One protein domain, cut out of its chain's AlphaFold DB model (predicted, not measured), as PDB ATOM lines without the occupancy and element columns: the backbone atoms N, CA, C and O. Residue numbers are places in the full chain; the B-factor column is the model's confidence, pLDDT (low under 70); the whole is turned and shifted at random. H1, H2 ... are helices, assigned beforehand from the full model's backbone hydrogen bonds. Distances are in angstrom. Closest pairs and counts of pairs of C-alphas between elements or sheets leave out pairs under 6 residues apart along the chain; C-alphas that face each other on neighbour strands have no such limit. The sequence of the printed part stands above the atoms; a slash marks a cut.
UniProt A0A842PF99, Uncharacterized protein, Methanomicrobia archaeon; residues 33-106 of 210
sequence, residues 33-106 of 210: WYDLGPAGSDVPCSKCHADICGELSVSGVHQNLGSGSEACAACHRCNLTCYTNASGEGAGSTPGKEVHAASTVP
ATOM      1  N   TRP A  33     -26.824   3.642  21.656       54.69
ATOM      2  CA  TRP A  33     -25.762   3.300  22.594       54.69
ATOM      3  C   TRP A  33     -24.899   4.555  22.727       54.69
ATOM      4  O   TRP A  33     -24.328   5.013  21.735       54.69
ATOM      5  N   TYR A  34     -24.915   5.186  23.900       55.62
ATOM      6  CA  TYR A  34     -24.008   6.295  24.155       55.62
ATOM      7  C   TYR A  34     -22.593   5.728  24.079       55.62
ATOM      8  O   TYR A  34     -22.318   4.699  24.695       55.62
ATOM      9  N   ASP A  35     -21.750   6.338  23.248       50.59
ATOM     10  CA  ASP A  35     -20.360   5.926  23.085       50.59
ATOM     11  C   ASP A  35     -19.674   6.019  24.450       50.59
ATOM     12  O   ASP A  35     -19.636   7.081  25.073       50.59
ATOM     13  N   LEU A  36     -19.197   4.874  24.938       57.56
ATOM     14  CA  LEU A  36     -18.542   4.753  26.232       57.56
ATOM     15  C   LEU A  36     -17.004   4.737  26.055       57.56
ATOM     16  O   LEU A  36     -16.314   4.054  26.811       57.56
ATOM     17  N   GLY A  37     -16.502   5.449  25.038       44.75
ATOM     18  CA  GLY A  37     -15.111   5.547  24.595       44.75
ATOM     19  C   GLY A  37     -14.068   6.030  25.617       44.75
ATOM     20  O   GLY A  37     -14.425   6.631  26.631       44.75
ATOM     21  N   PRO A  38     -12.765   5.834  25.309       42.06
ATOM     22  CA  PRO A  38     -11.624   6.013  26.226       42.06
ATOM     23  C   PRO A  38     -11.356   7.470  26.636       42.06
ATOM     24  O   PRO A  38     -10.502   7.736  27.478       42.06
ATOM     25  N   ALA A  39     -12.103   8.417  26.066       46.94
ATOM     26  CA  ALA A  39     -12.353   9.712  26.677       46.94
ATOM     27  C   ALA A  39     -13.778   9.695  27.247       46.94
ATOM     28  O   ALA A  39     -14.730  10.072  26.571       46.94
ATOM     29  N   GLY A  40     -13.909   9.206  28.478       50.44
ATOM     30  CA  GLY A  40     -15.016   9.582  29.354       50.44
ATOM     31  C   GLY A  40     -16.015   8.493  29.692       50.44
ATOM     32  O   GLY A  40     -16.574   8.541  30.781       50.44
ATOM     33  N   SER A  41     -16.229   7.473  28.852       52.72
ATOM     34  CA  SER A  41     -17.325   6.540  29.135       52.72
ATOM     35  C   SER A  41     -18.622   7.331  29.457       52.72
ATOM     36  O   SER A  41     -19.305   7.109  30.459       52.72
ATOM     37  N   ASP A  42     -18.885   8.370  28.656       66.06
ATOM     38  CA  ASP A  42     -19.699   9.512  29.073       66.06
ATOM     39  C   ASP A  42     -21.187   9.214  28.921       66.06
ATOM     40  O   ASP A  42     -21.843   9.529  27.925       66.06
ATOM     41  N   VAL A  43     -21.752   8.622  29.968       74.19
ATOM     42  CA  VAL A  43     -23.198   8.638  30.168       74.19
ATOM     43  C   VAL A  43     -23.592  10.108  30.342       74.19
ATOM     44  O   VAL A  43     -23.100  10.756  31.265       74.19
ATOM     45  N   PRO A  44     -24.463  10.683  29.491       77.94
ATOM     46  CA  PRO A  44     -24.813  12.095  29.582       77.94
ATOM     47  C   PRO A  44     -25.844  12.318  30.700       77.94
ATOM     48  O   PRO A  44     -26.993  12.671  30.434       77.94
ATOM     49  N   CYS A  45     -25.435  12.086  31.950       81.00
ATOM     50  CA  CYS A  45     -26.267  12.091  33.152       81.00
ATOM     51  C   CYS A  45     -27.162  13.333  33.230       81.00
ATOM     52  O   CYS A  45     -28.359  13.216  33.479       81.00
ATOM     53  N   SER A  46     -26.613  14.512  32.924       81.81
ATOM     54  CA  SER A  46     -27.325  15.795  32.973       81.81
ATOM     55  C   SER A  46     -28.475  15.928  31.967       81.81
ATOM     56  O   SER A  46     -29.355  16.759  32.173       81.81
ATOM     57  N   LYS A  47     -28.532  15.104  30.908       79.31
ATOM     58  CA  LYS A  47     -29.686  15.086  29.989       79.31
ATOM     59  C   LYS A  47     -30.940  14.507  30.641       79.31
ATOM     60  O   LYS A  47     -32.040  14.909  30.278       79.31
ATOM     61  N   CYS A  48     -30.769  13.567  31.570       80.81
ATOM     62  CA  CYS A  48     -31.870  12.873  32.241       80.81
ATOM     63  C   CYS A  48     -32.051  13.332  33.698       80.81
ATOM     64  O   CYS A  48     -33.169  13.340  34.198       80.81
ATOM     65  N   HIS A  49     -30.970  13.749  34.358       84.50
ATOM     66  CA  HIS A  49     -30.923  14.200  35.752       84.50
ATOM     67  C   HIS A  49     -30.538  15.684  35.841       84.50
ATOM     68  O   HIS A  49     -29.661  16.067  36.615       84.50
ATOM     69  N   ALA A  50     -31.164  16.517  35.005       84.50
ATOM     70  CA  ALA A  50     -30.838  17.938  34.886       84.50
ATOM     71  C   ALA A  50     -30.979  18.689  36.220       84.50
ATOM     72  O   ALA A  50     -30.090  19.458  36.577       84.50
ATOM     73  N   ASP A  51     -32.043  18.410  36.978       86.38
ATOM     74  CA  ASP A  51     -32.304  19.069  38.263       86.38
ATOM     75  C   ASP A  51     -31.224  18.723  39.296       86.38
ATOM     76  O   ASP A  51     -30.627  19.616  39.890       86.38
ATOM     77  N   ILE A  52     -30.871  17.437  39.414       86.44
ATOM     78  CA  ILE A  52     -29.799  16.961  40.305       86.44
ATOM     79  C   ILE A  52     -28.445  17.552  39.903       86.44
ATOM     80  O   ILE A  52     -27.654  17.950  40.754       86.44
ATOM     81  N   CYS A  53     -28.176  17.648  38.601       84.25
ATOM     82  CA  CYS A  53     -26.974  18.304  38.101       84.25
ATOM     83  C   CYS A  53     -26.946  19.793  38.483       84.25
ATOM     84  O   CYS A  53     -25.888  20.317  38.834       84.25
ATOM     85  N   GLY A  54     -28.098  20.466  38.435       86.06
ATOM     86  CA  GLY A  54     -28.260  21.840  38.899       86.06
ATOM     87  C   GLY A  54     -27.957  21.974  40.390       86.06
ATOM     88  O   GLY A  54     -27.133  22.805  40.767       86.06
ATOM     89  N   GLU A  55     -28.541  21.113  41.223       86.69
ATOM     90  CA  GLU A  55     -28.318  21.087  42.676       86.69
ATOM     91  C   GLU A  55     -26.850  20.815  43.039       86.69
ATOM     92  O   GLU A  55     -26.267  21.532  43.853       86.69
ATOM     93  N   LEU A  56     -26.216  19.832  42.390       83.88
ATOM     94  CA  LEU A  56     -24.807  19.506  42.613       83.88
ATOM     95  C   LEU A  56     -23.889  20.670  42.216       83.88
ATOM     96  O   LEU A  56     -22.943  20.974  42.941       83.88
ATOM     97  N   SER A  57     -24.189  21.359  41.108       83.94
ATOM     98  CA  SER A  57     -23.371  22.475  40.607       83.94
ATOM     99  C   SER A  57     -23.317  23.682  41.548       83.94
ATOM    100  O   SER A  57     -22.364  24.459  41.495       83.94
ATOM    101  N   VAL A  58     -24.315  23.830  42.424       85.62
ATOM    102  CA  VAL A  58     -24.365  24.888  43.445       85.62
ATOM    103  C   VAL A  58     -24.005  24.379  44.839       85.62
ATOM    104  O   VAL A  58     -23.985  25.160  45.792       85.62
ATOM    105  N   SER A  59     -23.715  23.084  44.982       83.12
ATOM    106  CA  SER A  59     -23.316  22.518  46.264       83.12
ATOM    107  C   SER A  59     -21.954  23.070  46.696       83.12
ATOM    108  O   SER A  59     -21.064  23.311  45.882       83.12
ATOM    109  N   GLY A  60     -21.778  23.305  47.999       82.88
ATOM    110  CA  GLY A  60     -20.503  23.765  48.568       82.88
ATOM    111  C   GLY A  60     -19.458  22.655  48.732       82.88
ATOM    112  O   GLY A  60     -18.344  22.920  49.175       82.88
ATOM    113  N   VAL A  61     -19.819  21.412  48.411       79.88
ATOM    114  CA  VAL A  61     -19.006  20.207  48.602       79.88
ATOM    115  C   VAL A  61     -18.722  19.569  47.247       79.88
ATOM    116  O   VAL A  61     -19.488  19.745  46.311       79.88
ATOM    117  N   HIS A  62     -17.604  18.855  47.111       83.12
ATOM    118  CA  HIS A  62     -17.249  18.149  45.870       83.12
ATOM    119  C   HIS A  62     -17.192  19.009  44.586       83.12
ATOM    120  O   HIS A  62     -17.208  18.468  43.483       83.12
ATOM    121  N   GLN A  63     -17.014  20.333  44.701       80.38
ATOM    122  CA  GLN A  63     -16.893  21.249  43.549       80.38
ATOM    123  C   GLN A  63     -15.708  20.930  42.620       80.38
ATOM    124  O   GLN A  63     -15.688  21.344  41.465       80.38
ATOM    125  N   ASN A  64     -14.721  20.182  43.120       79.00
ATOM    126  CA  ASN A  64     -13.520  19.812  42.375       79.00
ATOM    127  C   ASN A  64     -13.653  18.478  41.617       79.00
ATOM    128  O   ASN A  64     -12.671  18.033  41.031       79.00
ATOM    129  N   LEU A  65     -14.827  17.831  41.624       79.62
ATOM    130  CA  LEU A  65     -15.057  16.564  40.912       79.62
ATOM    131  C   LEU A  65     -15.396  16.739  39.418       79.62
ATOM    132  O   LEU A  65     -15.716  15.766  38.744       79.62
ATOM    133  N   GLY A  66     -15.316  17.962  38.892       77.75
ATOM    134  CA  GLY A  66     -15.660  18.290  37.508       77.75
ATOM    135  C   GLY A  66     -17.007  19.002  37.405       77.75
ATOM    136  O   GLY A  66     -17.504  19.570  38.377       77.75
ATOM    137  N   SER A  67     -17.603  19.003  36.212       75.31
ATOM    138  CA  SER A  67     -18.897  19.651  35.971       75.31
ATOM    139  C   SER A  67     -19.801  18.798  35.090       75.31
ATOM    140  O   SER A  67     -19.334  17.964  34.315       75.31
ATOM    141  N   GLY A  68     -21.116  18.987  35.204       80.62
ATOM    142  CA  GLY A  68     -22.065  18.221  34.402       80.62
ATOM    143  C   GLY A  68     -21.958  16.715  34.660       80.62
ATOM    144  O   GLY A  68     -21.883  16.271  35.803       80.62
ATOM    145  N   SER A  69     -21.938  15.929  33.584       77.25
ATOM    146  CA  SER A  69     -21.877  14.464  33.653       77.25
ATOM    147  C   SER A  69     -20.565  13.928  34.237       77.25
ATOM    148  O   SER A  69     -20.586  12.856  34.840       77.25
ATOM    149  N   GLU A  70     -19.458  14.670  34.125       78.94
ATOM    150  CA  GLU A  70     -18.159  14.273  34.690       78.94
ATOM    151  C   GLU A  70     -18.225  14.208  36.221       78.94
ATOM    152  O   GLU A  70     -17.785  13.228  36.819       78.94
ATOM    153  N   ALA A  71     -18.870  15.198  36.852       82.69
ATOM    154  CA  ALA A  71     -19.072  15.219  38.301       82.69
ATOM    155  C   ALA A  71     -19.929  14.038  38.780       82.69
ATOM    156  O   ALA A  71     -19.684  13.468  39.841       82.69
ATOM    157  N   CYS A  72     -20.921  13.630  37.981       83.94
ATOM    158  CA  CYS A  72     -21.732  12.451  38.275       83.94
ATOM    159  C   CYS A  72     -20.902  11.163  38.167       83.94
ATOM    160  O   CYS A  72     -21.002  10.296  39.034       83.94
ATOM    161  N   ALA A  73     -20.091  11.037  37.112       80.75
ATOM    162  CA  ALA A  73     -19.242   9.874  36.871       80.75
ATOM    163  C   ALA A  73     -18.121   9.742  37.913       80.75
ATOM    164  O   ALA A  73     -17.772   8.622  38.280       80.75
ATOM    165  N   ALA A  74     -17.620  10.858  38.448       80.88
ATOM    166  CA  ALA A  74     -16.627  10.864  39.518       80.88
ATOM    167  C   ALA A  74     -17.088  10.092  40.764       80.88
ATOM    168  O   ALA A  74     -16.261   9.470  41.421       80.88
ATOM    169  N   CYS A  75     -18.395  10.086  41.052       81.44
ATOM    170  CA  CYS A  75     -18.985   9.239  42.088       81.44
ATOM    171  C   CYS A  75     -19.472   7.917  41.487       81.44
ATOM    172  O   CYS A  75     -18.953   6.864  41.808       81.44
ATOM    173  N   HIS A  76     -20.429   7.946  40.559       82.56
ATOM    174  CA  HIS A  76     -21.146   6.751  40.094       82.56
ATOM    175  C   HIS A  76     -20.321   5.758  39.266       82.56
ATOM    176  O   HIS A  76     -20.783   4.647  39.005       82.56
ATOM    177  N   ARG A  77     -19.136   6.160  38.803       78.56
ATOM    178  CA  ARG A  77     -18.218   5.339  38.009       78.56
ATOM    179  C   ARG A  77     -16.795   5.365  38.574       78.56
ATOM    180  O   ARG A  77     -15.852   5.074  37.837       78.56
ATOM    181  N   CYS A  78     -16.624   5.718  39.852       75.50
ATOM    182  CA  CYS A  78     -15.311   5.714  40.487       75.50
ATOM    183  C   CYS A  78     -14.688   4.310  40.429       75.50
ATOM    184  O   CYS A  78     -15.337   3.310  40.733       75.50
ATOM    185  N   ASN A  79     -13.414   4.233  40.046       60.53
ATOM    186  CA  ASN A  79     -12.689   2.972  39.860       60.53
ATOM    187  C   ASN A  79     -11.968   2.498  41.136       60.53
ATOM    188  O   ASN A  79     -10.853   1.983  41.066       60.53
ATOM    189  N   LEU A  80     -12.550   2.747  42.303       61.75
ATOM    190  CA  LEU A  80     -11.934   2.375  43.575       61.75
ATOM    191  C   LEU A  80     -12.597   1.103  44.160       61.75
ATOM    192  O   LEU A  80     -11.914   0.274  44.762       61.75
ATOM    193  N   THR A  81     -13.876   0.850  43.840       53.38
ATOM    194  CA  THR A  81     -14.602  -0.364  44.243       53.38
ATOM    195  C   THR A  81     -14.528  -1.459  43.189       53.38
ATOM    196  O   THR A  81     -14.384  -1.219  41.994       53.38
ATOM    197  N   CYS A  82     -14.731  -2.699  43.626       57.00
ATOM    198  CA  CYS A  82     -14.789  -3.921  42.826       57.00
ATOM    199  C   CYS A  82     -15.918  -3.988  41.762       57.00
ATOM    200  O   CYS A  82     -16.231  -5.084  41.298       57.00
ATOM    201  N   TYR A  83     -16.546  -2.868  41.384       70.19
ATOM    202  CA  TYR A  83     -17.642  -2.825  40.418       70.19
ATOM    203  C   TYR A  83     -17.147  -2.573  38.993       70.19
ATOM    204  O   TYR A  83     -16.576  -1.539  38.656       70.19
ATOM    205  N   THR A  84     -17.432  -3.526  38.116       73.38
ATOM    206  CA  THR A  84     -17.150  -3.442  36.687       73.38
ATOM    207  C   THR A  84     -18.358  -2.837  35.977       73.38
ATOM    208  O   THR A  84     -19.377  -3.508  35.784       73.38
ATOM    209  N   ASN A  85     -18.236  -1.574  35.570       76.06
ATOM    210  CA  ASN A  85     -19.212  -0.903  34.710       76.06
ATOM    211  C   ASN A  85     -19.174  -1.455  33.280       76.06
ATOM    212  O   ASN A  85     -18.133  -1.925  32.814       76.06
ATOM    213  N   ALA A  86     -20.292  -1.349  32.559       74.81
ATOM    214  CA  ALA A  86     -20.270  -1.588  31.123       74.81
ATOM    215  C   ALA A  86     -19.408  -0.526  30.422       74.81
ATOM    216  O   ALA A  86     -19.375   0.644  30.820       74.81
ATOM    217  N   SER A  87     -18.721  -0.940  29.364       72.56
ATOM    218  CA  SER A  87     -17.966  -0.049  28.487       72.56
ATOM    219  C   SER A  87     -18.256  -0.375  27.029       72.56
ATOM    220  O   SER A  87     -18.778  -1.430  26.677       72.56
ATOM    221  N   GLY A  88     -17.955   0.574  26.167       62.97
ATOM    222  CA  GLY A  88     -18.352   0.594  24.765       62.97
ATOM    223  C   GLY A  88     -17.315   1.371  23.984       62.97
ATOM    224  O   GLY A  88     -17.658   2.310  23.281       62.97
ATOM    225  N   GLU A  89     -16.042   1.051  24.219       60.75
ATOM    226  CA  GLU A  89     -14.928   1.742  23.588       60.75
ATOM    227  C   GLU A  89     -14.738   1.285  22.135       60.75
ATOM    228  O   GLU A  89     -14.541   0.100  21.844       60.75
ATOM    229  N   GLY A  90     -14.757   2.242  21.202       62.78
ATOM    230  CA  GLY A  90     -14.513   1.986  19.784       62.78
ATOM    231  C   GLY A  90     -15.654   1.211  19.115       62.78
ATOM    232  O   GLY A  90     -16.810   1.608  19.183       62.78
ATOM    233  N   ALA A  91     -15.338   0.118  18.412       59.22
ATOM    234  CA  ALA A  91     -16.335  -0.706  17.710       59.22
ATOM    235  C   ALA A  91     -16.888  -1.875  18.557       59.22
ATOM    236  O   ALA A  91     -17.636  -2.705  18.037       59.22
ATOM    237  N   GLY A  92     -16.480  -1.986  19.827       62.78
ATOM    238  CA  GLY A  92     -16.823  -3.098  20.718       62.78
ATOM    239  C   GLY A  92     -17.646  -2.665  21.930       62.78
ATOM    240  O   GLY A  92     -17.717  -1.487  22.260       62.78
ATOM    241  N   SER A  93     -18.257  -3.636  22.614       69.00
ATOM    242  CA  SER A  93     -18.901  -3.428  23.918       69.00
ATOM    243  C   SER A  93     -18.481  -4.511  24.905       69.00
ATOM    244  O   SER A  93     -18.366  -5.685  24.547       69.00
ATOM    245  N   THR A  94     -18.242  -4.101  26.148       72.69
ATOM    246  CA  THR A  94     -17.971  -4.976  27.286       72.69
ATOM    247  C   THR A  94     -19.139  -4.852  28.260       72.69
ATOM    248  O   THR A  94     -19.381  -3.760  28.779       72.69
ATOM    249  N   PRO A  95     -19.884  -5.936  28.525       73.25
ATOM    250  CA  PRO A  95     -20.910  -5.926  29.555       73.25
ATOM    251  C   PRO A  95     -20.295  -5.643  30.930       73.25
ATOM    252  O   PRO A  95     -19.279  -6.241  31.290       73.25
ATOM    253  N   GLY A  96     -20.933  -4.766  31.702       72.06
ATOM    254  CA  GLY A  96     -20.644  -4.628  33.128       72.06
ATOM    255  C   GLY A  96     -21.052  -5.895  33.875       72.06
ATOM    256  O   GLY A  96     -21.924  -6.636  33.412       72.06
ATOM    257  N   LYS A  97     -20.417  -6.163  35.016       73.56
ATOM    258  CA  LYS A  97     -20.750  -7.330  35.847       73.56
ATOM    259  C   LYS A  97     -21.769  -6.968  36.914       73.56
ATOM    260  O   LYS A  97     -22.796  -7.627  37.028       73.56
ATOM    261  N   GLU A  98     -21.485  -5.918  37.672       76.00
ATOM    262  CA  GLU A  98     -22.312  -5.513  38.804       76.00
ATOM    263  C   GLU A  98     -23.245  -4.353  38.442       76.00
ATOM    264  O   GLU A  98     -24.369  -4.304  38.935       76.00
ATOM    265  N   VAL A  99     -22.825  -3.450  37.545       75.12
ATOM    266  CA  VAL A  99     -23.600  -2.252  37.187       75.12
ATOM    267  C   VAL A  99     -23.542  -1.923  35.695       75.12
ATOM    268  O   VAL A  99     -22.528  -2.098  35.020       75.12
ATOM    269  N   HIS A 100     -24.665  -1.437  35.161       71.19
ATOM    270  CA  HIS A 100     -24.796  -1.097  33.743       71.19
ATOM    271  C   HIS A 100     -24.156   0.256  33.388       71.19
ATOM    272  O   HIS A 100     -23.594   0.389  32.307       71.19
ATOM    273  N   ALA A 101     -24.247   1.253  34.272       73.06
ATOM    274  CA  ALA A 101     -23.820   2.626  33.973       73.06
ATOM    275  C   ALA A 101     -23.440   3.464  35.208       73.06
ATOM    276  O   ALA A 101     -22.661   4.405  35.084       73.06
ATOM    277  N   ALA A 102     -24.023   3.156  36.369       78.88
ATOM    278  CA  ALA A 102     -23.825   3.887  37.612       78.88
ATOM    279  C   ALA A 102     -23.983   2.941  38.809       78.88
ATOM    280  O   ALA A 102     -24.882   2.095  38.800       78.88
ATOM    281  N   SER A 103     -23.145   3.105  39.832       81.00
ATOM    282  CA  SER A 103     -23.237   2.415  41.123       81.00
ATOM    283  C   SER A 103     -23.623   3.368  42.258       81.00
ATOM    284  O   SER A 103     -23.451   4.587  42.169       81.00
ATOM    285  N   THR A 104     -24.159   2.809  43.340       83.62
ATOM    286  CA  THR A 104     -24.151   3.448  44.659       83.62
ATOM    287  C   THR A 104     -22.740   3.352  45.231       83.62
ATOM    288  O   THR A 104     -22.107   2.304  45.137       83.62
ATOM    289  N   VAL A 105     -22.225   4.453  45.781       85.44
ATOM    290  CA  VAL A 105     -20.825   4.541  46.223       85.44
ATOM    291  C   VAL A 105     -20.763   4.840  47.714       85.44
ATOM    292  O   VAL A 105     -21.446   5.766  48.166       85.44
ATOM    293  N   PRO A 106     -19.986   4.074  48.495       89.38
ATOM    294  CA  PRO A 106     -19.756   4.385  49.894       89.38
ATOM    295  C   PRO A 106     -18.883   5.639  50.021       89.38
ATOM    296  O   PRO A 106     -17.917   5.810  49.288       89.38
TER     297      PRO A 106
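Overview. This is residues 33 to 106 of the 210 residues of an uncharacterized protein of Methanomicrobia archaeon (UniProt A0A842PF99). With little regular structure, three short helices, H1, H2 and H3, cluster toward one end of an elongated model, and residues 77 to 106, with no named element, loop out to the other end and back. The printed part has 74 residues, no named strand and 20 residues in named elements, class all helix. It is compact, radius of gyration of the C-alphas 12.6 A, spanning 38 by 24 by 18 A.

Arrangement. H2, residues 50 to 57, and H3, residues 69 to 76, are close but not clearly touching, about perpendicular at 81 degrees; their closest C-alphas, of Cys 53 and Ser 69, are 7.8 A apart. H1, residues 45 to 48, only just touches H3, with 3 pairs of C-alphas within 8 A, the closest those of Cys 45 and Ser 69, 5.0 A. H1 and H2 only just touch, only at the corner, with 3 such pairs, the closest those of Ser 46 and Cys 53, 5.7 A. Every O i to N i+4 pair is within hydrogen-bond range in H2, 3 of 4 in H3; H1 is too short for one.

Along the chain. From first to last C-alpha H2 measures 10.4 A, H3 10.1 A and H1 5.7 A. C-alpha 45 is at (-26.267, 12.091, 33.152), C-alpha 76 at (-21.146, 6.751, 40.094).

Size, cuts and confidence. The C-alphas farthest apart, of Gly 60 and Ala 91, are 39.6 A apart. The printed part has no cut; the link from H2 to H3 is long. Mean pLDDT of the printed part is 73.5, under 70 in residues 33 to 42, 79 to 82 and 88 to 93.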